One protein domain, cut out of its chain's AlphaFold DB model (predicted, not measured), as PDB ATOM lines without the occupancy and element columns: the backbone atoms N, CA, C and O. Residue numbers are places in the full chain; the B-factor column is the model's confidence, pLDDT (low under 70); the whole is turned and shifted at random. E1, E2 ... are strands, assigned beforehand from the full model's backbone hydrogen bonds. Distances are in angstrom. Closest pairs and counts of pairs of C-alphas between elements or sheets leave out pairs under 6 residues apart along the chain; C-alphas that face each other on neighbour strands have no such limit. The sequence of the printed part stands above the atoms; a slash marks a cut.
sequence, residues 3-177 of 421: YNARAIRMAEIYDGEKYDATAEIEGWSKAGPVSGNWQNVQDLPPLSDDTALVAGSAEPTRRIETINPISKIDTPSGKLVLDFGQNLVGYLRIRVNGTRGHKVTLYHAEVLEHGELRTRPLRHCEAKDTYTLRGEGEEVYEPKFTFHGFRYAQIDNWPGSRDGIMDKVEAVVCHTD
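This is residues 3 to 177 of the 421 residues of the protein "Alpha-L-rhamnosidase" of Gibberella nygamai (UniProt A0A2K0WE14). One strongly twisted sheet of ten strands folds back on itself at the bends in E5 and E9, making a sandwich-like body whose two walls are only partly face to face. E1, E2, E7, E6 and the later part of E9 form one wall; E3, E10, E8 and the later part of E5 form the other, partly face to face with it. From this body residues 43 to 57, within the long link from E2 to E3, stick out as a free arm. The printed part has 175 residues with no named helix and strands E1 to E10 in chain order; the class is all strand, though under half of the residues, 72, are in named elements. The branched sheet is mixed, and the whole is only just compact, close to loose, with a radius of gyration of the C-alphas of 18.8 A and spans of 56 by 40 by 28 A.

E1, residues 8 to 12, and E2, residues 16 to 20, form an antiparallel hairpin, with N 9 and O 18 2.8 A apart. On the other side of E2 is E7, residues 128 to 132, parallel to it at 4 degrees, with N 130 and O 17 2.8 A apart. E7 forms a hairpin with antiparallel E6, residues 103 to 109; N 106 and O 129 are 2.8 A apart. E6 has antiparallel E9, residues 148 to 156, on its other side, with N 107 and O 154 2.9 A apart. E9 bends by 101 degrees at residue 151, and E5, residues 80 to 97, by 145 degrees at residue 88. These two are antiparallel, with N 82 and O 153 2.8 A apart and N 90 and O 148 3.0 A apart. On one side of E5 are E4, residues 71 to 74, in a hairpin with it, and E10, residues 169 to 176; N 73 and O 81, and N 93 and O 170, are each 2.8 A apart. On the other side, E8, residues 138 to 141, is antiparallel to E5, with N 96 and O 139 2.9 A apart. E3, residues 61 to 67, is an edge strand antiparallel to E10, with N 64 and O 173 2.9 A apart.

E1 begins at C-alpha 8, (-33.153, -7.866, -26.220). E3 is 17.4 A long, E5 17.3 A, E6 20.2 A, E9 17.0 A and E10 23.1 A. E10 ends at C-alpha 176, (-37.069, -28.595, -14.476).

The C-alphas of Asp 49 and Pro 76, the two farthest apart, are 59.1 A apart. The printed part has no cut. The links from E2 to E3, E6 to E7 and E9 to E10 are long, with 40, 18 and 12 residues. Mean pLDDT of the printed part is 95.5; residue 5 is under 70.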
ATOM      1  N   TYR A   3     -28.706   1.114 -15.523       72.19
ATOM      2  CA  TYR A   3     -29.282   0.294 -16.599       72.19
ATOM      3  C   TYR A   3     -29.156   0.968 -17.979       72.19
ATOM      4  O   TYR A   3     -29.006   2.182 -18.075       72.19
ATOM      5  N   ASN A   4     -29.214   0.186 -19.064       72.25
ATOM      6  CA  ASN A   4     -29.150   0.663 -20.455       72.25
ATOM      7  C   ASN A   4     -30.046  -0.217 -21.350       72.25
ATOM      8  O   ASN A   4     -30.215  -1.403 -21.052       72.25
ATOM      9  N   ALA A   5     -30.635   0.349 -22.410       60.81
ATOM     10  CA  ALA A   5     -31.479  -0.356 -23.375       60.81
ATOM     11  C   ALA A   5     -30.667  -1.426 -24.125       60.81
ATOM     12  O   ALA A   5     -29.627  -1.140 -24.714       60.81
ATOM     13  N   ARG A   6     -31.140  -2.675 -24.077       77.94
ATOM     14  CA  ARG A   6     -30.338  -3.862 -24.406       77.94
ATOM     15  C   ARG A   6     -30.635  -4.403 -25.804       77.94
ATOM     16  O   ARG A   6     -31.621  -4.028 -26.440       77.94
ATOM     17  N   ALA A   7     -29.773  -5.317 -26.246       92.19
ATOM     18  CA  ALA A   7     -29.945  -6.108 -27.460       92.19
ATOM     19  C   ALA A   7     -31.274  -6.890 -27.478       92.19
ATOM     20  O   ALA A   7     -31.877  -7.047 -28.530       92.19
ATOM     21  N   ILE A   8     -31.800  -7.303 -26.322       95.75
ATOM     22  CA  ILE A   8     -33.153  -7.866 -26.220       95.75
ATOM     23  C   ILE A   8     -34.168  -6.724 -26.346       95.75
ATOM     24  O   ILE A   8     -34.252  -5.861 -25.471       95.75
ATOM     25  N   ARG A   9     -34.914  -6.707 -27.452       96.12
ATOM     26  CA  ARG A   9     -35.921  -5.688 -27.798       96.12
ATOM     27  C   ARG A   9     -37.326  -6.056 -27.338       96.12
ATOM     28  O   ARG A   9     -38.146  -5.169 -27.139       96.12
ATOM     29  N   MET A  10     -37.592  -7.348 -27.217       97.06
ATOM     30  CA  MET A  10     -38.843  -7.935 -26.743       97.06
ATOM     31  C   MET A  10     -38.505  -9.333 -26.248       97.06
ATOM     32  O   MET A  10     -37.721 -10.010 -26.911       97.06
ATOM     33  N   ALA A  11     -39.074  -9.754 -25.128       97.19
ATOM     34  CA  ALA A  11     -39.008 -11.142 -24.708       97.19
ATOM     35  C   ALA A  11     -40.282 -11.489 -23.944       97.19
ATOM     36  O   ALA A  11     -40.578 -10.879 -22.916       97.19
ATOM     37  N   GLU A  12     -41.044 -12.421 -24.499       98.25
ATOM     38  CA  GLU A  12     -42.355 -12.826 -24.011       98.25
ATOM     39  C   GLU A  12     -42.448 -14.351 -24.038       98.25
ATOM     40  O   GLU A  12     -41.960 -14.995 -24.970       98.25
ATOM     41  N   ILE A  13     -43.091 -14.941 -23.027       98.31
ATOM     42  CA  ILE A  13     -43.210 -16.403 -22.923       98.31
ATOM     43  C   ILE A  13     -43.938 -16.984 -24.146       98.31
ATOM     44  O   ILE A  13     -43.513 -18.014 -24.657       98.31
ATOM     45  N   TYR A  14     -44.994 -16.324 -24.631       98.44
ATOM     46  CA  TYR A  14     -45.815 -16.824 -25.742       98.44
ATOM     47  C   TYR A  14     -45.287 -16.371 -27.108       98.44
ATOM     48  O   TYR A  14     -45.003 -17.193 -27.978       98.44
ATOM     49  N   ASP A  15     -45.111 -15.064 -27.304       98.69
ATOM     50  CA  ASP A  15     -44.826 -14.533 -28.641       98.69
ATOM     51  C   ASP A  15     -43.366 -14.689 -29.082       98.69
ATOM     52  O   ASP A  15     -43.092 -14.661 -30.282       98.69
ATOM     53  N   GLY A  16     -42.444 -14.927 -28.146       98.69
ATOM     54  CA  GLY A  16     -41.032 -15.180 -28.427       98.69
ATOM     55  C   GLY A  16     -40.106 -14.017 -28.076       98.69
ATOM     56  O   GLY A  16     -40.441 -13.121 -27.295       98.69
ATOM     57  N   GLU A  17     -38.903 -14.027 -28.647       98.75
ATOM     58  CA  GLU A  17     -37.864 -13.027 -28.388       98.75
ATOM     59  C   GLU A  17     -37.435 -12.280 -29.660       98.75
ATOM     60  O   GLU A  17     -37.176 -12.857 -30.715       98.75
ATOM     61  N   LYS A  18     -37.295 -10.955 -29.558       98.62
ATOM     62  CA  LYS A  18     -36.648 -10.122 -30.583       98.62
ATOM     63  C   LYS A  18     -35.298  -9.673 -30.055       98.62
ATOM     64  O   LYS A  18     -35.233  -8.859 -29.136       98.62
ATOM     65  N   TYR A  19     -34.232 -10.151 -30.675       98.50
ATOM     66  CA  TYR A  19     -32.858  -9.834 -30.323       98.50
ATOM     67  C   TYR A  19     -32.174  -9.042 -31.442       98.50
ATOM     68  O   TYR A  19     -32.257  -9.379 -32.621       98.50
ATOM     69  N   ASP A  20     -31.486  -7.973 -31.068       98.00
ATOM     70  CA  ASP A  20     -30.750  -7.080 -31.946       98.00
ATOM     71  C   ASP A  20     -29.290  -6.982 -31.508       98.00
ATOM     72  O   ASP A  20     -28.924  -6.147 -30.677       98.00
ATOM     73  N   ALA A  21     -28.451  -7.841 -32.093       96.88
ATOM     74  CA  ALA A  21     -27.034  -7.913 -31.763       96.88
ATOM     75  C   ALA A  21     -26.279  -6.633 -32.140       96.88
ATOM     76  O   ALA A  21     -25.215  -6.356 -31.593       96.88
ATOM     77  N   THR A  22     -26.840  -5.787 -33.015       95.12
ATOM     78  CA  THR A  22     -26.228  -4.492 -33.347       95.12
ATOM     79  C   THR A  22     -26.164  -3.535 -32.153       95.12
ATOM     80  O   THR A  22     -25.390  -2.576 -32.199       95.12
ATOM     81  N   ALA A  23     -26.941  -3.811 -31.100       93.50
ATOM     82  CA  ALA A  23     -27.018  -3.043 -29.861       93.50
ATOM     83  C   ALA A  23     -26.428  -3.768 -28.641       93.50
ATOM     84  O   ALA A  23     -26.701  -3.381 -27.501       93.50
ATOM     85  N   GLU A  24     -25.637  -4.822 -28.850       91.75
ATOM     86  CA  GLU A  24     -24.819  -5.390 -27.781       91.75
ATOM     87  C   GLU A  24     -23.812  -4.351 -27.266       91.75
ATOM     88  O   GLU A  24     -23.217  -3.590 -28.028       91.75
ATOM     89  N   ILE A  25     -23.623  -4.329 -25.947       90.69
ATOM     90  CA  ILE A  25     -22.619  -3.496 -25.287       90.69
ATOM     91  C   ILE A  25     -21.524  -4.428 -24.795       90.69
ATOM     92  O   ILE A  25     -21.724  -5.190 -23.845       90.69
ATOM     93  N   GLU A  26     -20.368  -4.396 -25.447       88.19
ATOM     94  CA  GLU A  26     -19.253  -5.257 -25.076       88.19
ATOM     95  C   GLU A  26     -18.748  -4.935 -23.660       88.19
ATOM     96  O   GLU A  26     -18.661  -3.780 -23.245       88.19
ATOM     97  N   GLY A  27     -18.431  -5.978 -22.889       89.94
ATOM     98  CA  GLY A  27     -17.831  -5.828 -21.563       89.94
ATOM     99  C   GLY A  27     -18.779  -5.363 -20.454       89.94
ATOM    100  O   GLY A  27     -18.313  -5.201 -19.335       89.94
ATOM    101  N   TRP A  28     -20.088  -5.217 -20.704       90.06
ATOM    102  CA  TRP A  28     -21.049  -4.696 -19.712       90.06
ATOM    103  C   TRP A  28     -21.102  -5.458 -18.378       90.06
ATOM    104  O   TRP A  28     -21.461  -4.880 -17.357       90.06
ATOM    105  N   SER A  29     -20.753  -6.748 -18.383       90.81
ATOM    106  CA  SER A  29     -20.682  -7.611 -17.198       90.81
ATOM    107  C   SER A  29     -19.248  -7.874 -16.713       90.81
ATOM    108  O   SER A  29     -19.033  -8.729 -15.854       90.81
ATOM    109  N   LYS A  30     -18.252  -7.173 -17.269       90.81
ATOM    110  CA  LYS A  30     -16.844  -7.238 -16.855       90.81
ATOM    111  C   LYS A  30     -16.493  -6.012 -16.014       90.81
ATOM    112  O   LYS A  30     -17.083  -4.947 -16.162       90.81
ATOM    113  N   ALA A  31     -15.499  -6.156 -15.141       91.69
ATOM    114  CA  ALA A  31     -14.939  -5.015 -14.427       91.69
ATOM    115  C   ALA A  31     -14.218  -4.066 -15.400       91.69
ATOM    116  O   ALA A  31     -13.517  -4.520 -16.308       91.69
ATOM    117  N   GLY A  32     -14.343  -2.760 -15.167       87.69
ATOM    118  CA  GLY A  32     -13.700  -1.717 -15.966       87.69
ATOM    119  C   GLY A  32     -14.697  -0.705 -16.537       87.69
ATOM    120  O   GLY A  32     -15.901  -0.825 -16.312       87.69
ATOM    121  N   PRO A  33     -14.206   0.326 -17.243       82.44
ATOM    122  CA  PRO A  33     -15.072   1.282 -17.915       82.44
ATOM    123  C   PRO A  33     -15.831   0.595 -19.056       82.44
ATOM    124  O   PRO A  33     -15.229  -0.064 -19.901       82.44
ATOM    125  N   VAL A  34     -17.148   0.787 -19.094       84.69
ATOM    126  CA  VAL A  34     -18.031   0.275 -20.148       84.69
ATOM    127  C   VAL A  34     -18.639   1.463 -20.879       84.69
ATOM    128  O   VAL A  34     -19.182   2.376 -20.258       84.69
ATOM    129  N   SER A  35     -18.561   1.464 -22.207       81.50
ATOM    130  CA  SER A  35     -19.205   2.488 -23.029       81.50
ATOM    131  C   SER A  35     -20.729   2.375 -22.965       81.50
ATOM    132  O   SER A  35     -21.274   1.275 -23.001       81.50
ATOM    133  N   GLY A  36     -21.436   3.503 -22.941       79.56
ATOM    134  CA  GLY A  36     -22.891   3.530 -23.078       79.56
ATOM    135  C   GLY A  36     -23.548   4.641 -22.271       79.56
ATOM    136  O   GLY A  36     -22.942   5.217 -21.372       79.56
ATOM    137  N   ASN A  37     -24.810   4.918 -22.589       84.44
ATOM    138  CA  ASN A  37     -25.643   5.869 -21.858       84.44
ATOM    139  C   ASN A  37     -26.397   5.135 -20.747       84.44
ATOM    140  O   ASN A  37     -27.572   4.795 -20.892       84.44
ATOM    141  N   TRP A  38     -25.684   4.839 -19.669       88.62
ATOM    142  CA  TRP A  38     -26.239   4.189 -18.493       88.62
ATOM    143  C   TRP A  38     -27.062   5.181 -17.660       88.62
ATOM    144  O   TRP A  38     -26.734   6.363 -17.566       88.62
ATOM    145  N   GLN A  39     -28.172   4.711 -17.097       88.75
ATOM    146  CA  GLN A  39     -29.083   5.500 -16.265       88.75
ATOM    147  C   GLN A  39     -29.144   4.911 -14.866       88.75
ATOM    148  O   GLN A  39     -29.208   3.695 -14.733       88.75
ATOM    149  N   ASN A  40     -29.188   5.744 -13.826       90.88
ATOM    150  CA  ASN A  40     -29.373   5.264 -12.456       90.88
ATOM    151  C   ASN A  40     -30.645   4.410 -12.326       90.88
ATOM    152  O   ASN A  40     -31.690   4.747 -12.882       90.88
ATOM    153  N   VAL A  41     -30.554   3.313 -11.570       93.75
ATOM    154  CA  VAL A  41     -31.732   2.517 -11.203       93.75
ATOM    155  C   VAL A  41     -32.666   3.317 -10.301       93.75
ATOM    156  O   VAL A  41     -32.250   4.264  -9.631       93.75
ATOM    157  N   GLN A  42     -33.925   2.898 -10.278       92.56
ATOM    158  CA  GLN A  42     -34.932   3.398  -9.353       92.56
ATOM    159  C   GLN A  42     -35.274   2.303  -8.352       92.56
ATOM    160  O   GLN A  42     -35.375   1.133  -8.727       92.56
ATOM    161  N   ASP A  43     -35.470   2.694  -7.099       94.50
ATOM    162  CA  ASP A  43     -35.965   1.785  -6.076       94.50
ATOM    163  C   ASP A  43     -37.458   1.531  -6.314       94.50
ATOM    164  O   ASP A  43     -38.247   2.466  -6.481       94.50
ATOM    165  N   LEU A  44     -37.847   0.256  -6.344       94.25
ATOM    166  CA  LEU A  44     -39.254  -0.131  -6.325       94.25
ATOM    167  C   LEU A  44     -39.781  -0.088  -4.882       94.25
ATOM    168  O   LEU A  44     -38.998  -0.283  -3.948       94.25
ATOM    169  N   PRO A  45     -41.092   0.145  -4.675       94.31
ATOM    170  CA  PRO A  45     -41.696   0.017  -3.355       94.31
ATOM    171  C   PRO A  45     -41.364  -1.346  -2.727       94.31
ATOM    172  O   PRO A  45     -41.290  -2.340  -3.458       94.31
ATOM    173  N   PRO A  46     -41.174  -1.417  -1.397       91.50
ATOM    174  CA  PRO A  46     -40.961  -2.694  -0.732       91.50
ATOM    175  C   PRO A  46     -42.156  -3.624  -0.969       91.50
ATOM    176  O   PRO A  46     -43.288  -3.170  -1.165       91.50
ATOM    177  N   LEU A  47     -41.895  -4.932  -0.939       92.50
ATOM    178  CA  LEU A  47     -42.956  -5.937  -0.906       92.50
ATOM    179  C   LEU A  47     -43.853  -5.700   0.320       92.50
ATOM    180  O   LEU A  47     -43.402  -5.131   1.316       92.50
ATOM    181  N   SER A  48     -45.119  -6.120   0.251       90.88
ATOM    182  CA  SER A  48     -46.011  -6.022   1.411       90.88
ATOM    183  C   SER A  48     -45.499  -6.880   2.570       90.88
ATOM    184  O   SER A  48     -44.879  -7.917   2.338       90.88
ATOM    185  N   ASP A  49     -45.824  -6.496   3.808       88.62
ATOM    186  CA  ASP A  49     -45.446  -7.254   5.016       88.62
ATOM    187  C   ASP A  49     -45.998  -8.696   5.013       88.62
ATOM    188  O   ASP A  49     -45.426  -9.588   5.637       88.62
ATOM    189  N   ASP A  50     -47.070  -8.942   4.252       84.31
ATOM    190  CA  ASP A  50     -47.675 -10.266   4.055       84.31
ATOM    191  C   ASP A  50     -46.970 -11.116   2.970       84.31
ATOM    192  O   ASP A  50     -47.386 -12.245   2.696       84.31
ATOM    193  N   THR A  51     -45.933 -10.585   2.310       88.88
ATOM    194  CA  THR A  51     -45.153 -11.292   1.282       88.88
ATOM    195  C   THR A  51     -43.876 -11.867   1.888       88.88
ATOM    196  O   THR A  51     -42.890 -11.162   2.096       88.88
ATOM    197  N   ALA A  52     -43.864 -13.179   2.124       87.12
ATOM    198  CA  ALA A  52     -42.671 -13.884   2.574       87.12
ATOM    199  C   ALA A  52     -41.782 -14.292   1.387       87.12
ATOM    200  O   ALA A  52     -42.241 -14.949   0.453       87.12
ATOM    201  N   LEU A  53     -40.492 -13.949   1.448       91.50
ATOM    202  CA  LEU A  53     -39.483 -14.525   0.559       91.50
ATOM    203  C   LEU A  53     -39.045 -15.874   1.127       91.50
ATOM    204  O   LEU A  53     -38.485 -15.937   2.223       91.50
ATOM    205  N   VAL A  54     -39.302 -16.943   0.380       89.75
ATOM    206  CA  VAL A  54     -38.994 -18.318   0.781       89.75
ATOM    207  C   VAL A  54     -38.036 -18.958  -0.214       89.75
ATOM    208  O   VAL A  54     -38.069 -18.656  -1.407       89.75
ATOM    209  N   ALA A  55     -37.167 -19.837   0.278       92.06
ATOM    210  CA  ALA A  55     -36.395 -20.707  -0.596       92.06
ATOM    211  C   ALA A  55     -37.322 -21.796  -1.152       92.06
ATOM    212  O   ALA A  55     -38.051 -22.426  -0.385       92.06
ATOM    213  N   GLY A  56     -37.295 -21.990  -2.471       88.88
ATOM    214  CA  GLY A  56     -37.963 -23.119  -3.112       88.88
ATOM    215  C   GLY A  56     -37.242 -24.438  -2.830       88.88
ATOM    216  O   GLY A  56     -36.043 -24.456  -2.543       88.88
ATOM    217  N   SER A  57     -37.993 -25.525  -2.922       90.69
ATOM    218  CA  SER A  57     -37.537 -26.916  -2.873       90.69
ATOM    219  C   SER A  57     -37.306 -27.485  -4.279       90.69
ATOM    220  O   SER A  57     -36.630 -28.499  -4.410       90.69
ATOM    221  N   ALA A  58     -37.873 -26.855  -5.316       93.06
ATOM    222  CA  ALA A  58     -37.783 -27.299  -6.701       93.06
ATOM    223  C   ALA A  58     -36.380 -27.136  -7.299       93.06
ATOM    224  O   ALA A  58     -35.707 -26.114  -7.118       93.06
ATOM    225  N   GLU A  59     -35.976 -28.109  -8.110       96.06
ATOM    226  CA  GLU A  59     -34.829 -27.991  -8.996       96.06
ATOM    227  C   GLU A  59     -35.054 -26.850 -10.006       96.06
ATOM    228  O   GLU A  59     -36.180 -26.591 -10.448       96.06
ATOM    229  N   PRO A  60     -33.997 -26.128 -10.412       96.62
ATOM    230  CA  PRO A  60     -34.145 -25.070 -11.397       96.62
ATOM    231  C   PRO A  60     -34.432 -25.650 -12.787       96.62
ATOM    232  O   PRO A  60     -33.937 -26.715 -13.157       96.62
ATOM    233  N   THR A  61     -35.141 -24.885 -13.615       97.19
ATOM    234  CA  THR A  61     -35.192 -25.142 -15.058       97.19
ATOM    235  C   THR A  61     -33.797 -25.005 -15.665       97.19
ATOM    236  O   THR A  61     -33.112 -23.998 -15.455       97.19
ATOM    237  N   ARG A  62     -33.378 -25.996 -16.456       98.38
ATOM    238  CA  ARG A  62     -32.072 -26.014 -17.130       98.38
ATOM    239  C   ARG A  62     -32.192 -26.315 -18.616       98.38
ATOM    240  O   ARG A  62     -33.240 -26.702 -19.113       98.38
ATOM    241  N   ARG A  63     -31.066 -26.140 -19.311       98.38
ATOM    242  CA  ARG A  63     -30.811 -26.701 -20.642       98.38
ATOM    243  C   ARG A  63     -30.341 -28.133 -20.435       98.38
ATOM    244  O   ARG A  63     -29.233 -28.324 -19.939       98.38
ATOM    245  N   ILE A  64     -31.190 -29.093 -20.758       98.31
ATOM    246  CA  ILE A  64     -30.985 -30.496 -20.387       98.31
ATOM    247  C   ILE A  64     -30.195 -31.223 -21.471       98.31
ATOM    248  O   ILE A  64     -29.164 -31.831 -21.199       98.31
ATOM    249  N   GLU A  65     -30.640 -31.105 -22.719       98.12
ATOM    250  CA  GLU A  65     -30.037 -31.782 -23.865       98.12
ATOM    251  C   GLU A  65     -30.200 -30.957 -25.149       98.12
ATOM    252  O   GLU A  65     -30.960 -29.984 -25.193       98.12
ATOM    253  N   THR A  66     -29.461 -31.327 -26.197       98.69
ATOM    254  CA  THR A  66     -29.609 -30.743 -27.533       98.69
ATOM    255  C   THR A  66     -30.038 -31.796 -28.548       98.69
ATOM    256  O   THR A  66     -29.531 -32.917 -28.550       98.69
ATOM    257  N   ILE A  67     -30.962 -31.425 -29.436       98.75
ATOM    258  CA  ILE A  67     -31.466 -32.272 -30.520       98.75
ATOM    259  C   ILE A  67     -31.133 -31.615 -31.857       98.75
ATOM    260  O   ILE A  67     -31.480 -30.460 -32.109       98.75
ATOM    261  N   ASN A  68     -30.473 -32.368 -32.733       98.75
ATOM    262  CA  ASN A  68     -30.225 -31.946 -34.107       98.75
ATOM    263  C   ASN A  68     -31.438 -32.277 -34.990       98.75
ATOM    264  O   ASN A  68     -32.082 -33.307 -34.775       98.75
ATOM    265  N   PRO A  69     -31.741 -31.452 -36.005       98.69
ATOM    266  CA  PRO A  69     -32.782 -31.768 -36.968       98.69
ATOM    267  C   PRO A  69     -32.431 -33.041 -37.746       98.69
ATOM    268  O   PRO A  69     -31.290 -33.239 -38.164       98.69
ATOM    269  N   ILE A  70     -33.428 -33.896 -37.968       98.69
ATOM    270  CA  ILE A  70     -33.280 -35.152 -38.714       98.69
ATOM    271  C   ILE A  70     -33.600 -34.987 -40.198       98.69
ATOM    272  O   ILE A  70     -33.218 -35.826 -41.014       98.69
ATOM    273  N   SER A  71     -34.321 -33.925 -40.568       98.31
ATOM    274  CA  SER A  71     -34.604 -33.630 -41.966       98.31
ATOM    275  C   SER A  71     -34.832 -32.145 -42.232       98.31
ATOM    276  O   SER A  71     -35.200 -31.364 -41.350       98.31
ATOM    277  N   LYS A  72     -34.608 -31.780 -43.496       97.94
ATOM    278  CA  LYS A  72     -34.888 -30.470 -44.075       97.94
ATOM    279  C   LYS A  72     -36.033 -30.615 -45.071       97.94
ATOM    280  O   LYS A  72     -35.949 -31.446 -45.975       97.94
ATOM    281  N   ILE A  73     -37.058 -29.790 -44.926       98.12
ATOM    282  CA  ILE A  73     -38.277 -29.800 -45.732       98.12
ATOM    283  C   ILE A  73     -38.385 -28.452 -46.446       98.12
ATOM    284  O   ILE A  73     -38.389 -27.401 -45.804       98.12
ATOM    285  N   ASP A  74     -38.492 -28.486 -47.772       97.44
ATOM    286  CA  ASP A  74     -38.964 -27.345 -48.552       97.44
ATOM    287  C   ASP A  74     -40.485 -27.483 -48.697       97.44
ATOM    288  O   ASP A  74     -40.981 -28.447 -49.289       97.44
ATOM    289  N   THR A  75     -41.235 -26.564 -48.089       98.06
ATOM    290  CA  THR A  75     -42.702 -26.625 -48.074       98.06
ATOM    291  C   THR A  75     -43.289 -26.287 -49.450       98.06
ATOM    292  O   THR A  75     -42.597 -25.698 -50.289       98.06
ATOM    293  N   PRO A  76     -44.573 -26.603 -49.719       98.12
ATOM    294  CA  PRO A  76     -45.229 -26.232 -50.976       98.12
ATOM    295  C   PRO A  76     -45.147 -24.736 -51.326       98.12
ATOM    296  O   PRO A  76     -45.062 -24.383 -52.502       98.12
ATOM    297  N   SER A  77     -45.128 -23.852 -50.326       97.25
ATOM    298  CA  SER A  77     -44.954 -22.402 -50.485       97.25
ATOM    299  C   SER A  77     -43.487 -21.943 -50.563       97.25
ATOM    300  O   SER A  77     -43.215 -20.742 -50.638       97.25
ATOM    301  N   GLY A  78     -42.529 -22.876 -50.583       96.25
ATOM    302  CA  GLY A  78     -41.093 -22.608 -50.705       96.25
ATOM    303  C   GLY A  78     -40.414 -22.194 -49.396       96.25
ATOM    304  O   GLY A  78     -39.302 -21.643 -49.424       96.25
ATOM    305  N   LYS A  79     -41.067 -22.422 -48.249       97.56
ATOM    306  CA  LYS A  79     -40.488 -22.166 -46.926       97.56
ATOM    307  C   LYS A  79     -39.542 -23.286 -46.527       97.56
ATOM    308  O   LYS A  79     -39.689 -24.426 -46.951       97.56
ATOM    309  N   LEU A  80     -38.559 -22.935 -45.707       98.06
ATOM    310  CA  LEU A  80     -37.607 -23.880 -45.145       98.06
ATOM    311  C   LEU A  80     -38.087 -24.304 -43.762       98.06
ATOM    312  O   LEU A  80     -38.174 -23.459 -42.873       98.06
ATOM    313  N   VAL A  81     -38.350 -25.593 -43.581       98.75
ATOM    314  CA  VAL A  81     -38.723 -26.188 -42.296       98.75
ATOM    315  C   VAL A  81     -37.716 -27.266 -41.913       98.75
ATOM    316  O   VAL A  81     -37.298 -28.068 -42.746       98.75
ATOM    317  N   LEU A  82     -37.322 -27.292 -40.645       98.88
ATOM    318  CA  LEU A  82     -36.536 -28.366 -40.050       98.88
ATOM    319  C   LEU A  82     -37.448 -29.252 -39.200       98.88
ATOM    320  O   LEU A  82     -38.236 -28.729 -38.412       98.88
ATOM    321  N   ASP A  83     -37.336 -30.570 -39.361       98.88
ATOM    322  CA  ASP A  83     -37.978 -31.567 -38.494       98.88
ATOM    323  C   ASP A  83     -36.945 -32.102 -37.498       98.88
ATOM    324  O   ASP A  83     -35.916 -32.647 -37.908       98.88
ATOM    325  N   PHE A  84     -37.225 -31.974 -36.204       98.88
ATOM    326  CA  PHE A  84     -36.376 -32.483 -35.125       98.88
ATOM    327  C   PHE A  84     -36.655 -33.946 -34.767       98.88
ATOM    328  O   PHE A  84     -35.958 -34.520 -33.937       98.88
ATOM    329  N   GLY A  85     -37.669 -34.572 -35.369       98.62
ATOM    330  CA  GLY A  85     -38.050 -35.964 -35.114       98.62
ATOM    331  C   GLY A  85     -38.778 -36.180 -33.786       98.62
ATOM    332  O   GLY A  85     -39.461 -37.188 -33.630       98.62
ATOM    333  N   GLN A  86     -38.700 -35.210 -32.876       98.75
ATOM    334  CA  GLN A  86     -39.297 -35.214 -31.549       98.75
ATOM    335  C   GLN A  86     -40.070 -33.913 -31.322       98.75
ATOM    336  O   GLN A  86     -39.557 -32.837 -31.618       98.75
ATOM    337  N   ASN A  87     -41.285 -34.010 -30.776       98.88
ATOM    338  CA  ASN A  87     -41.978 -32.844 -30.225       98.88
ATOM    339  C   ASN A  87     -41.396 -32.549 -28.840       98.88
ATOM    340  O   ASN A  87     -41.529 -33.366 -27.928       98.88
ATOM    341  N   LEU A  88     -40.687 -31.437 -28.714       98.81
ATOM    342  CA  LEU A  88     -39.888 -31.067 -27.550       98.81
ATOM    343  C   LEU A  88     -40.292 -29.688 -27.032       98.81
ATOM    344  O   LEU A  88     -41.044 -28.961 -27.683       98.81
ATOM    345  N   VAL A  89     -39.759 -29.314 -25.871       98.94
ATOM    346  CA  VAL A  89     -39.966 -27.991 -25.273       98.94
ATOM    347  C   VAL A  89     -38.625 -27.320 -25.044       98.94
ATOM    348  O   VAL A  89     -37.702 -27.924 -24.497       98.94
ATOM    349  N   GLY A  90     -38.506 -26.076 -25.499       98.75
ATOM    350  CA  GLY A  90     -37.261 -25.324 -25.436       98.75
ATOM    351  C   GLY A  90     -37.185 -24.263 -26.520       98.75
ATOM    352  O   GLY A  90     -38.156 -23.559 -26.774       98.75
ATOM    353  N   TYR A  91     -36.032 -24.124 -27.163       98.94
ATOM    354  CA  TYR A  91     -35.819 -23.133 -28.221       98.94
ATOM    355  C   TYR A  91     -34.715 -23.565 -29.179       98.94
ATOM    356  O   TYR A  91     -33.982 -24.517 -28.915       98.94
ATOM    357  N   LEU A  92     -34.556 -22.841 -30.284       98.94
ATOM    358  CA  LEU A  92     -33.430 -23.050 -31.185       98.94
ATOM    359  C   LEU A  92     -32.182 -22.294 -30.731       98.94
ATOM    360  O   LEU A  92     -32.240 -21.114 -30.379       98.94
ATOM    361  N   ARG A  93     -31.033 -22.961 -30.839       98.88
ATOM    362  CA  ARG A  93     -29.722 -22.320 -30.922       98.88
ATOM    363  C   ARG A  93     -29.262 -22.349 -32.373       98.88
ATOM    364  O   ARG A  93     -29.209 -23.413 -32.992       98.88
ATOM    365  N   ILE A  94     -28.898 -21.187 -32.907       98.75
ATOM    366  CA  ILE A  94     -28.419 -21.053 -34.286       98.75
ATOM    367  C   ILE A  94     -26.987 -20.521 -34.332       98.75
ATOM    368  O   ILE A  94     -26.610 -19.657 -33.541       98.75
ATOM    369  N   ARG A  95     -26.207 -21.020 -35.291       98.44
ATOM    370  CA  ARG A  95     -24.895 -20.508 -35.709       98.44
ATOM    371  C   ARG A  95     -25.054 -19.868 -37.084       98.44
ATOM    372  O   ARG A  95     -25.287 -20.573 -38.061       98.44
ATOM    373  N   VAL A  96     -24.966 -18.546 -37.177       98.00
ATOM    374  CA  VAL A  96     -25.329 -17.809 -38.397       98.00
ATOM    375  C   VAL A  96     -24.287 -16.753 -38.750       98.00
ATOM    376  O   VAL A  96     -23.700 -16.134 -37.875       98.00
ATOM    377  N   ASN A  97     -24.051 -16.537 -40.043       96.88
ATOM    378  CA  ASN A  97     -23.157 -15.500 -40.555       96.88
ATOM    379  C   ASN A  97     -23.883 -14.710 -41.649       96.88
ATOM    380  O   ASN A  97     -24.512 -15.296 -42.530       96.88
ATOM    381  N   GLY A  98     -23.811 -13.387 -41.596       96.75
ATOM    382  CA  GLY A  98     -24.461 -12.507 -42.556       96.75
ATOM    383  C   GLY A  98     -24.095 -11.048 -42.325       96.75
ATOM    384  O   GLY A  98     -23.273 -10.716 -41.476       96.75
ATOM    385  N   THR A  99     -24.697 -10.155 -43.104       97.94
ATOM    386  CA  THR A  99     -24.425  -8.717 -43.002       97.94
ATOM    387  C   THR A  99     -25.064  -8.112 -41.756       97.94
ATOM    388  O   THR A  99     -26.155  -8.512 -41.347       97.94
ATOM    389  N   ARG A 100     -24.432  -7.075 -41.199       98.19
ATOM    390  CA  ARG A 100     -24.987  -6.290 -40.091       98.19
ATOM    391  C   ARG A 100     -26.414  -5.824 -40.398       98.19
ATOM    392  O   ARG A 100     -26.674  -5.300 -41.478       98.19
ATOM    393  N   GLY A 101     -27.325  -5.986 -39.443       98.19
ATOM    394  CA  GLY A 101     -28.730  -5.595 -39.575       98.19
ATOM    395  C   GLY A 101     -29.613  -6.607 -40.312       98.19
ATOM    396  O   GLY A 101     -30.830  -6.420 -40.351       98.19
ATOM    397  N   HIS A 102     -29.040  -7.676 -40.881       98.62
ATOM    398  CA  HIS A 102     -29.817  -8.770 -41.467       98.62
ATOM    399  C   HIS A 102     -30.652  -9.459 -40.388       98.62
ATOM    400  O   HIS A 102     -30.178  -9.621 -39.265       98.62
ATOM    401  N   LYS A 103     -31.882  -9.863 -40.718       98.62
ATOM    402  CA  LYS A 103     -32.807 -10.491 -39.765       98.62
ATOM    403  C   LYS A 103     -33.127 -11.920 -40.166       98.62
ATOM    404  O   LYS A 103     -33.549 -12.152 -41.295       98.62
ATOM    405  N   VAL A 104     -32.994 -12.835 -39.214       98.69
ATOM    406  CA  VAL A 104     -33.466 -14.222 -39.309       98.69
ATOM    407  C   VAL A 104     -34.676 -14.376 -38.399       98.69
ATOM    408  O   VAL A 104     -34.662 -13.879 -37.271       98.69
ATOM    409  N   THR A 105     -35.719 -15.047 -38.885       98.88
ATOM    410  CA  THR A 105     -36.935 -15.315 -38.104       98.88
ATOM    411  C   THR A 105     -37.147 -16.816 -37.972       98.88
ATOM    412  O   THR A 105     -37.058 -17.539 -38.963       98.88
ATOM    413  N   LEU A 106     -37.430 -17.265 -36.751       98.88
ATOM    414  CA  LEU A 106     -37.645 -18.660 -36.384       98.88
ATOM    415  C   LEU A 106     -39.092 -18.808 -35.907       98.88
ATOM    416  O   LEU A 106     -39.490 -18.113 -34.975       98.88
ATOM    417  N   TYR A 107     -39.871 -19.680 -36.542       98.88
ATOM    418  CA  TYR A 107     -41.233 -20.020 -36.116       98.88
ATOM    419  C   TYR A 107     -41.279 -21.466 -35.655       98.88
ATOM    420  O   TYR A 107     -40.652 -22.318 -36.282       98.88
ATOM    421  N   HIS A 108     -42.076 -21.752 -34.632       98.94
ATOM    422  CA  HIS A 108     -42.121 -23.061 -33.986       98.94
ATOM    423  C   HIS A 108     -43.545 -23.626 -34.019       98.94
ATOM    424  O   HIS A 108     -44.504 -22.904 -33.750       98.94
ATOM    425  N   ALA A 109     -43.705 -24.909 -34.359       98.81
ATOM    426  CA  ALA A 109     -44.986 -25.602 -34.214       98.81
ATOM    427  C   ALA A 109     -44.826 -27.116 -34.013       98.81
ATOM    428  O   ALA A 109     -43.836 -27.737 -34.410       98.81
ATOM    429  N   GLU A 110     -45.843 -27.736 -33.420       98.88
ATOM    430  CA  GLU A 110     -45.853 -29.175 -33.130       98.88
ATOM    431  C   GLU A 110     -46.091 -30.041 -34.373       98.88
ATOM    432  O   GLU A 110     -45.591 -31.163 -34.455       98.88
ATOM    433  N   VAL A 111     -46.854 -29.537 -35.351       98.69
ATOM    434  CA  VAL A 111     -47.315 -30.324 -36.504       98.69
ATOM    435  C   VAL A 111     -47.229 -29.553 -37.818       98.69
ATOM    436  O   VAL A 111     -47.225 -28.319 -37.853       98.69
ATOM    437  N   LEU A 112     -47.211 -30.311 -38.914       98.56
ATOM    438  CA  LEU A 112     -47.433 -29.801 -40.262       98.56
ATOM    439  C   LEU A 112     -48.874 -30.092 -40.693       98.56
ATOM    440  O   LEU A 112     -49.427 -31.141 -40.369       98.56
ATOM    441  N   GLU A 113     -49.470 -29.197 -41.472       98.12
ATOM    442  CA  GLU A 113     -50.773 -29.392 -42.113       98.12
ATOM    443  C   GLU A 113     -50.615 -29.054 -43.597       98.12
ATOM    444  O   GLU A 113     -50.118 -27.988 -43.948       98.12
ATOM    445  N   HIS A 114     -50.967 -29.992 -44.482       97.38
ATOM    446  CA  HIS A 114     -50.755 -29.853 -45.932       97.38
ATOM    447  C   HIS A 114     -49.300 -29.528 -46.338       97.38
ATOM    448  O   HIS A 114     -49.066 -28.871 -47.347       97.38
ATOM    449  N   GLY A 115     -48.320 -30.010 -45.562       97.06
ATOM    450  CA  GLY A 115     -46.892 -29.772 -45.803       97.06
ATOM    451  C   GLY A 115     -46.380 -28.405 -45.335       97.06
ATOM    452  O   GLY A 115     -45.213 -28.105 -45.556       97.06
ATOM    453  N   GLU A 116     -47.224 -27.598 -44.687       98.38
ATOM    454  CA  GLU A 116     -46.879 -26.281 -44.143       98.38
ATOM    455  C   GLU A 116     -46.872 -26.292 -42.613       98.38
ATOM    456  O   GLU A 116     -47.558 -27.098 -41.979       98.38
ATOM    457  N   LEU A 117     -46.123 -25.366 -42.008       98.06
ATOM    458  CA  LEU A 117     -46.097 -25.197 -40.556       98.06
ATOM    459  C   LEU A 117     -47.482 -24.779 -40.040       98.06
ATOM    460  O   LEU A 117     -48.058 -23.787 -40.496       98.06
ATOM    461  N   ARG A 118     -48.033 -25.516 -39.069       97.94
ATOM    462  CA  ARG A 118     -49.398 -25.285 -38.582       97.94
ATOM    463  C   ARG A 118     -49.418 -24.538 -37.251       97.94
ATOM    464  O   ARG A 118     -49.341 -25.142 -36.190       97.94
ATOM    465  N   THR A 119     -49.648 -23.229 -37.313       97.50
ATOM    466  CA  THR A 119     -49.669 -22.353 -36.124       97.50
ATOM    467  C   THR A 119     -51.065 -22.046 -35.577       97.50
ATOM    468  O   THR A 119     -51.184 -21.613 -34.440       97.50
ATOM    469  N   ARG A 120     -52.151 -22.318 -36.322       97.62
ATOM    470  CA  ARG A 120     -53.537 -22.071 -35.853       97.62
ATOM    471  C   ARG A 120     -53.824 -22.628 -34.437       97.62
ATOM    472  O   ARG A 120     -54.479 -21.922 -33.675       97.62
ATOM    473  N   PRO A 121     -53.389 -23.850 -34.057       97.81
ATOM    474  CA  PRO A 121     -53.629 -24.382 -32.710       97.81
ATOM    475  C   PRO A 121     -52.924 -23.618 -31.578       97.81
ATOM    476  O   PRO A 121     -53.329 -23.774 -30.432       97.81
ATOM    477  N   LEU A 122     -51.923 -22.782 -31.882       98.38
ATOM    478  CA  LEU A 122     -51.229 -21.949 -30.893       98.38
ATOM    479  C   LEU A 122     -52.102 -20.789 -30.378       98.38
ATOM    480  O   LEU A 122     -51.781 -20.206 -29.350       98.38
ATOM    481  N   ARG A 123     -53.222 -20.481 -31.057       98.25
ATOM    482  CA  ARG A 123     -54.143 -19.372 -30.734       98.25
ATOM    483  C   ARG A 123     -53.421 -18.012 -30.739       98.25
ATOM    484  O   ARG A 123     -52.866 -17.655 -31.777       98.25
ATOM    485  N   HIS A 124     -53.449 -17.239 -29.650       97.31
ATOM    486  CA  HIS A 124     -52.796 -15.930 -29.529       97.31
ATOM    487  C   HIS A 124     -51.359 -16.060 -29.003       97.31
ATOM    488  O   HIS A 124     -50.974 -15.414 -28.036       97.31
ATOM    489  N   CYS A 125     -50.582 -16.930 -29.645       98.00
ATOM    490  CA  CYS A 125     -49.176 -17.175 -29.350       98.00
ATOM    491  C   CYS A 125     -48.419 -17.229 -30.676       98.00
ATOM    492  O   CYS A 125     -48.624 -18.150 -31.472       98.00
ATOM    493  N   GLU A 126     -47.558 -16.245 -30.938       98.38
ATOM    494  CA  GLU A 126     -46.779 -16.212 -32.183       98.38
ATOM    495  C   GLU A 126     -45.697 -17.302 -32.241       98.38
ATOM    496  O   GLU A 126     -45.368 -17.748 -33.343       98.38
ATOM    497  N   ALA A 127     -45.148 -17.718 -31.087       98.62
ATOM    498  CA  ALA A 127     -44.035 -18.668 -30.964       98.62
ATOM    499  C   ALA A 127     -42.869 -18.350 -31.925       98.62
ATOM    500  O   ALA A 127     -42.383 -19.214 -32.671       98.62
ATOM    501  N   LYS A 128     -42.462 -17.071 -31.959       98.75
ATOM    502  CA  LYS A 128     -41.605 -16.504 -33.004       98.75
ATOM    503  C   LYS A 128     -40.406 -15.756 -32.438       98.75
ATOM    504  O   LYS A 128     -40.535 -14.673 -31.871       98.75
ATOM    505  N   ASP A 129     -39.217 -16.234 -32.782       98.94
ATOM    506  CA  ASP A 129     -37.972 -15.550 -32.442       98.94
ATOM    507  C   ASP A 129     -37.419 -14.781 -33.643       98.94
ATOM    508  O   ASP A 129     -37.520 -15.204 -34.797       98.94
ATOM    509  N   THR A 130     -36.838 -13.610 -33.401       98.81
ATOM    510  CA  THR A 130     -36.190 -12.793 -34.434       98.81
ATOM    511  C   THR A 130     -34.811 -12.360 -33.975       98.81
ATOM    512  O   THR A 130     -34.685 -11.636 -32.990       98.81
ATOM    513  N   TYR A 131     -33.787 -12.714 -34.747       98.81
ATOM    514  CA  TYR A 131     -32.403 -12.327 -34.499       98.81
ATOM    515  C   TYR A 131     -31.911 -11.349 -35.566       98.81
ATOM    516  O   TYR A 131     -31.992 -11.640 -36.760       98.81
ATOM    517  N   THR A 132     -31.401 -10.189 -35.148       98.75
ATOM    518  CA  THR A 132     -30.744  -9.205 -36.022       98.75
ATOM    519  C   THR A 132     -29.232  -9.293 -35.838       98.75
ATOM    520  O   THR A 132     -28.740  -9.061 -34.735       98.75
ATOM    521  N   LEU A 133     -28.511  -9.604 -36.915       98.62
ATOM    522  CA  LEU A 133     -27.073  -9.885 -36.899       98.62
ATOM    523  C   LEU A 133     -26.236  -8.618 -36.684       98.62
ATOM    524  O   LEU A 133     -26.562  -7.552 -37.223       98.62
ATOM    525  N   ARG A 134     -25.103  -8.731 -35.980       97.06
ATOM    526  CA  ARG A 134     -24.132  -7.623 -35.826       97.06
ATOM    527  C   ARG A 134     -23.150  -7.503 -36.992       97.06
ATOM    528  O   ARG A 134     -22.659  -6.397 -37.227       97.06
ATOM    529  N   GLY A 135     -22.954  -8.572 -37.764       96.81
ATOM    530  CA  GLY A 135     -22.204  -8.607 -39.022       96.81
ATOM    531  C   GLY A 135     -20.695  -8.792 -38.881       96.81
ATOM    532  O   GLY A 135     -19.954  -8.326 -39.742       96.81
ATOM    533  N   GLU A 136     -20.236  -9.427 -37.802       93.50
ATOM    534  CA  GLU A 136     -18.810  -9.495 -37.427       93.50
ATOM    535  C   GLU A 136     -18.217 -10.914 -37.526       93.50
ATOM    536  O   GLU A 136     -17.181 -11.212 -36.936       93.50
ATOM    537  N   GLY A 137     -18.865 -11.802 -38.286       94.44
ATOM    538  CA  GLY A 137     -18.448 -13.191 -38.478       94.44
ATOM    539  C   GLY A 137     -19.578 -14.175 -38.196       94.44
ATOM    540  O   GLY A 137     -20.746 -13.865 -38.417       94.44
ATOM    541  N   GLU A 138     -19.226 -15.379 -37.740       96.88
ATOM    542  CA  GLU A 138     -20.220 -16.334 -37.246       96.88
ATOM    543  C   GLU A 138     -20.692 -15.926 -35.845       96.88
ATOM    544  O   GLU A 138     -19.896 -15.658 -34.943       96.88
ATOM    545  N   GLU A 139     -22.004 -15.869 -35.680       97.69
ATOM    546  CA  GLU A 139     -22.699 -15.448 -34.474       97.69
ATOM    547  C   GLU A 139     -23.522 -16.618 -33.931       97.69
ATOM    548  O   GLU A 139     -24.069 -17.412 -34.698       97.69
ATOM    549  N   VAL A 140     -23.620 -16.715 -32.604       98.19
ATOM    550  CA  VAL A 140     -24.470 -17.700 -31.928       98.19
ATOM    551  C   VAL A 140     -25.630 -16.972 -31.277       98.19
ATOM    552  O   VAL A 140     -25.409 -16.055 -30.486       98.19
ATOM    553  N   TYR A 141     -26.848 -17.400 -31.591       98.44
ATOM    554  CA  TYR A 141     -28.065 -16.892 -30.973       98.44
ATOM    555  C   TYR A 141     -28.847 -18.021 -30.311       98.44
ATOM    556  O   TYR A 141     -29.001 -19.099 -30.882       98.44
ATOM    557  N   GLU A 142     -29.342 -17.735 -29.115       98.31
ATOM    558  CA  GLU A 142     -30.325 -18.512 -28.368       98.31
ATOM    559  C   GLU A 142     -31.168 -17.515 -27.547       98.31
ATOM    560  O   GLU A 142     -30.587 -16.594 -26.951       98.31
ATOM    561  N   PRO A 143     -32.505 -17.643 -27.520       98.12
ATOM    562  CA  PRO A 143     -33.340 -16.783 -26.693       98.12
ATOM    563  C   PRO A 143     -33.102 -17.036 -25.198       98.12
ATOM    564  O   PRO A 143     -32.609 -18.091 -24.786       98.12
ATOM    565  N   LYS A 144     -33.442 -16.048 -24.362       96.38
ATOM    566  CA  LYS A 144     -33.206 -16.096 -22.908       96.38
ATOM    567  C   LYS A 144     -34.476 -16.141 -22.074       96.38
ATOM    568  O   LYS A 144     -34.442 -16.730 -20.998       96.38
ATOM    569  N   PHE A 145     -35.554 -15.504 -22.532       98.00
ATOM    570  CA  PHE A 145     -36.777 -15.339 -21.732       98.00
ATOM    571  C   PHE A 145     -38.047 -15.824 -22.447       98.00
ATOM    572  O   PHE A 145     -39.135 -15.306 -22.212       98.00
ATOM    573  N   THR A 146     -37.905 -16.821 -23.320       98.75
ATOM    574  CA  THR A 146     -39.025 -17.509 -23.969       98.75
ATOM    575  C   THR A 146     -38.706 -18.992 -24.160       98.75
ATOM    576  O   THR A 146     -37.551 -19.411 -24.033       98.75
ATOM    577  N   PHE A 147     -39.734 -19.780 -24.444       98.81
ATOM    578  CA  PHE A 147     -39.641 -21.181 -24.834       98.81
ATOM    579  C   PHE A 147     -40.858 -21.544 -25.688       98.81
ATOM    580  O   PHE A 147     -41.899 -20.889 -25.613       98.81
ATOM    581  N   HIS A 148     -40.743 -22.621 -26.455       98.88
ATOM    582  CA  HIS A 148     -41.752 -23.087 -27.398       98.88
ATOM    583  C   HIS A 148     -41.903 -24.606 -27.279       98.88
ATOM    584  O   HIS A 148     -40.908 -25.310 -27.102       98.88
ATOM    585  N   GLY A 149     -43.129 -25.112 -27.412       98.81
ATOM    586  CA  GLY A 149     -43.392 -26.529 -27.680       98.81
ATOM    587  C   GLY A 149     -43.447 -26.776 -29.187       98.81
ATOM    588  O   GLY A 149     -44.291 -26.191 -29.869       98.81
ATOM    589  N   PHE A 150     -42.530 -27.580 -29.728       98.94
ATOM    590  CA  PHE A 150     -42.439 -27.807 -31.170       98.94
ATOM    591  C   PHE A 150     -41.706 -29.089 -31.552       98.94
ATOM    592  O   PHE A 150     -40.802 -29.555 -30.866       98.94
ATOM    593  N   ARG A 151     -42.044 -29.595 -32.738       98.88
ATOM    594  CA  ARG A 151     -41.246 -30.579 -33.484       98.88
ATOM    595  C   ARG A 151     -40.641 -29.977 -34.743       98.88
ATOM    596  O   ARG A 151     -39.583 -30.412 -35.192       98.88
ATOM    597  N   TYR A 152     -41.332 -29.004 -35.327       98.94
ATOM    598  CA  TYR A 152     -40.970 -28.386 -36.588       98.94
ATOM    599  C   TYR A 152     -40.628 -26.923 -36.364       98.94
ATOM    600  O   TYR A 152     -41.338 -26.217 -35.640       98.94
ATOM    601  N   ALA A 153     -39.573 -26.457 -37.026       98.88
ATOM    602  CA  ALA A 153     -39.234 -25.045 -37.033       98.88
ATOM    603  C   ALA A 153     -39.065 -24.508 -38.449       98.88
ATOM    604  O   ALA A 153     -38.266 -25.033 -39.225       98.88
ATOM    605  N   GLN A 154     -39.796 -23.444 -38.779       98.81
ATOM    606  CA  GLN A 154     -39.604 -22.713 -40.026       98.81
ATOM    607  C   GLN A 154     -38.545 -21.630 -39.837       98.81
ATOM    608  O   GLN A 154     -38.595 -20.865 -38.874       98.81
ATOM    609  N   ILE A 155     -37.621 -21.533 -40.790       98.75
ATOM    610  CA  ILE A 155     -36.548 -20.540 -40.787       98.75
ATOM    611  C   ILE A 155     -36.716 -19.623 -41.992       98.75
ATOM    612  O   ILE A 155     -36.472 -20.006 -43.140       98.75
ATOM    613  N   ASP A 156     -37.088 -18.381 -41.714       98.50
ATOM    614  CA  ASP A 156     -37.230 -17.340 -42.721       98.50
ATOM    615  C   ASP A 156     -35.969 -16.471 -42.786       98.50
ATOM    616  O   ASP A 156     -35.341 -16.147 -41.775       98.50
ATOM    617  N   ASN A 157     -35.625 -16.057 -44.010       97.69
ATOM    618  CA  ASN A 157     -34.502 -15.168 -44.313       97.69
ATOM    619  C   ASN A 157     -33.134 -15.675 -43.821       97.69
ATOM    620  O   ASN A 157     -32.304 -14.878 -43.396       97.69
ATOM    621  N   TRP A 158     -32.852 -16.980 -43.900       97.62
ATOM    622  CA  TRP A 158     -31.495 -17.479 -43.642       97.62
ATOM    623  C   TRP A 158     -30.478 -16.838 -44.614       97.62
ATOM    624  O   TRP A 158     -30.710 -16.879 -45.827       97.62
ATOM    625  N   PRO A 159     -29.382 -16.220 -44.132       95.69
ATOM    626  CA  PRO A 159     -28.398 -15.583 -45.000       95.69
ATOM    627  C   PRO A 159     -27.547 -16.614 -45.755       95.69
ATOM    628  O   PRO A 159     -27.096 -17.609 -45.193       95.69
ATOM    629  N   GLY A 160     -27.270 -16.342 -47.032       91.31
ATOM    630  CA  GLY A 160     -26.396 -17.182 -47.855       91.31
ATOM    631  C   GLY A 160     -27.031 -18.511 -48.282       91.31
ATOM    632  O   GLY A 160     -28.232 -18.584 -48.542       91.31
ATOM    633  N   SER A 161     -26.204 -19.555 -48.422       90.94
ATOM    634  CA  SER A 161     -26.683 -20.892 -48.799       90.94
ATOM    635  C   SER A 161     -27.406 -21.578 -47.632       90.94
ATOM    636  O   SER A 161     -27.036 -21.416 -46.471       90.94
ATOM    637  N   ARG A 162     -28.417 -22.391 -47.962       90.88
ATOM    638  CA  ARG A 162     -29.099 -23.307 -47.028       90.88
ATOM    639  C   ARG A 162     -28.360 -24.647 -46.880       90.88
ATOM    640  O   ARG A 162     -28.839 -25.540 -46.177       90.88
ATOM    641  N   ASP A 163     -27.240 -24.827 -47.575       91.12
ATOM    642  CA  ASP A 163     -26.405 -26.022 -47.461       91.12
ATOM    643  C   ASP A 163     -25.756 -26.077 -46.075       91.12
ATOM    644  O   ASP A 163     -25.239 -25.079 -45.579       91.12
ATOM    645  N   GLY A 164     -25.818 -27.242 -45.426       94.00
ATOM    646  CA  GLY A 164     -25.296 -27.419 -44.066       94.00
ATOM    647  C   GLY A 164     -26.107 -26.722 -42.965       94.00
ATOM    648  O   GLY A 164     -25.649 -26.680 -41.829       94.00
ATOM    649  N   ILE A 165     -27.309 -26.188 -43.244       96.56
ATOM    650  CA  ILE A 165     -28.123 -25.519 -42.208       96.56
ATOM    651  C   ILE A 165     -28.456 -26.443 -41.025       96.56
ATOM    652  O   ILE A 165     -28.503 -25.985 -39.888       96.56
ATOM    653  N   MET A 166     -28.616 -27.747 -41.268       97.94
ATOM    654  CA  MET A 166     -28.857 -28.738 -40.211       97.94
ATOM    655  C   MET A 166     -27.682 -28.850 -39.225       97.94
ATOM    656  O   MET A 166     -27.907 -29.138 -38.060       97.94
ATOM    657  N   ASP A 167     -26.454 -28.527 -39.649       97.88
ATOM    658  CA  ASP A 167     -25.268 -28.480 -38.777       97.88
ATOM    659  C   ASP A 167     -25.131 -27.135 -38.045       97.88
ATOM    660  O   ASP A 167     -24.198 -26.911 -37.267       97.88
ATOM    661  N   LYS A 168     -26.018 -26.180 -38.332       98.19
ATOM    662  CA  LYS A 168     -25.999 -24.811 -37.807       98.19
ATOM    663  C   LYS A 168     -27.184 -24.507 -36.901       98.19
ATOM    664  O   LYS A 168     -27.202 -23.432 -36.308       98.19
ATOM    665  N   VAL A 169     -28.136 -25.425 -36.780       98.69
ATOM    666  CA  VAL A 169     -29.349 -25.259 -35.982       98.69
ATOM    667  C   VAL A 169     -29.542 -26.495 -35.119       98.69
ATOM    668  O   VAL A 169     -29.578 -27.606 -35.632       98.69
ATOM    669  N   GLU A 170     -29.697 -26.290 -33.818       98.81
ATOM    670  CA  GLU A 170     -30.016 -27.334 -32.844       98.81
ATOM    671  C   GLU A 170     -31.155 -26.844 -31.942       98.81
ATOM    672  O   GLU A 170     -31.264 -25.649 -31.662       98.81
ATOM    673  N   ALA A 171     -32.016 -27.751 -31.489       98.88
ATOM    674  CA  ALA A 171     -33.009 -27.464 -30.465       98.88
ATOM    675  C   ALA A 171     -32.395 -27.724 -29.087       98.88
ATOM    676  O   ALA A 171     -31.821 -28.783 -28.852       98.88
ATOM    677  N   VAL A 172     -32.511 -26.762 -28.176       98.94
ATOM    678  CA  VAL A 172     -32.079 -26.872 -26.782       98.94
ATOM    679  C   VAL A 172     -33.301 -27.219 -25.944       98.94
ATOM    680  O   VAL A 172     -34.173 -26.373 -25.750       98.94
ATOM    681  N   VAL A 173     -33.361 -28.451 -25.447       98.88
ATOM    682  CA  VAL A 173     -34.462 -28.933 -24.608       98.88
ATOM    683  C   VAL A 173     -34.331 -28.336 -23.214       98.88
ATOM    684  O   VAL A 173     -33.253 -28.372 -22.612       98.88
ATOM    685  N   CYS A 174     -35.427 -27.783 -22.702       98.56
ATOM    686  CA  CYS A 174     -35.481 -27.167 -21.385       98.56
ATOM    687  C   CYS A 174     -36.642 -27.733 -20.572       98.56
ATOM    688  O   CYS A 174     -37.753 -27.828 -21.081       98.56
ATOM    689  N   HIS A 175     -36.376 -28.062 -19.313       98.56
ATOM    690  CA  HIS A 175     -37.372 -28.415 -18.302       98.56
ATOM    691  C   HIS A 175     -36.746 -28.292 -16.905       98.56
ATOM    692  O   HIS A 175     -35.542 -28.025 -16.783       98.56
ATOM    693  N   THR A 176     -37.552 -28.430 -15.853       98.38
ATOM    694  CA  THR A 176     -37.069 -28.595 -14.476       98.38
ATOM    695  C   THR A 176     -36.146 -29.806 -14.419       98.38
ATOM    696  O   THR A 176     -36.507 -30.868 -14.922       98.38
ATOM    697  N   ASP A 177     -34.952 -29.639 -13.851       97.81
ATOM    698  CA  ASP A 177     -33.870 -30.639 -13.831       97.81
ATOM    699  C   ASP A 177     -34.148 -31.790 -12.844       97.81
ATOM    700  O   ASP A 177     -33.398 -32.010 -11.899       97.81
TER     701      ASP A 177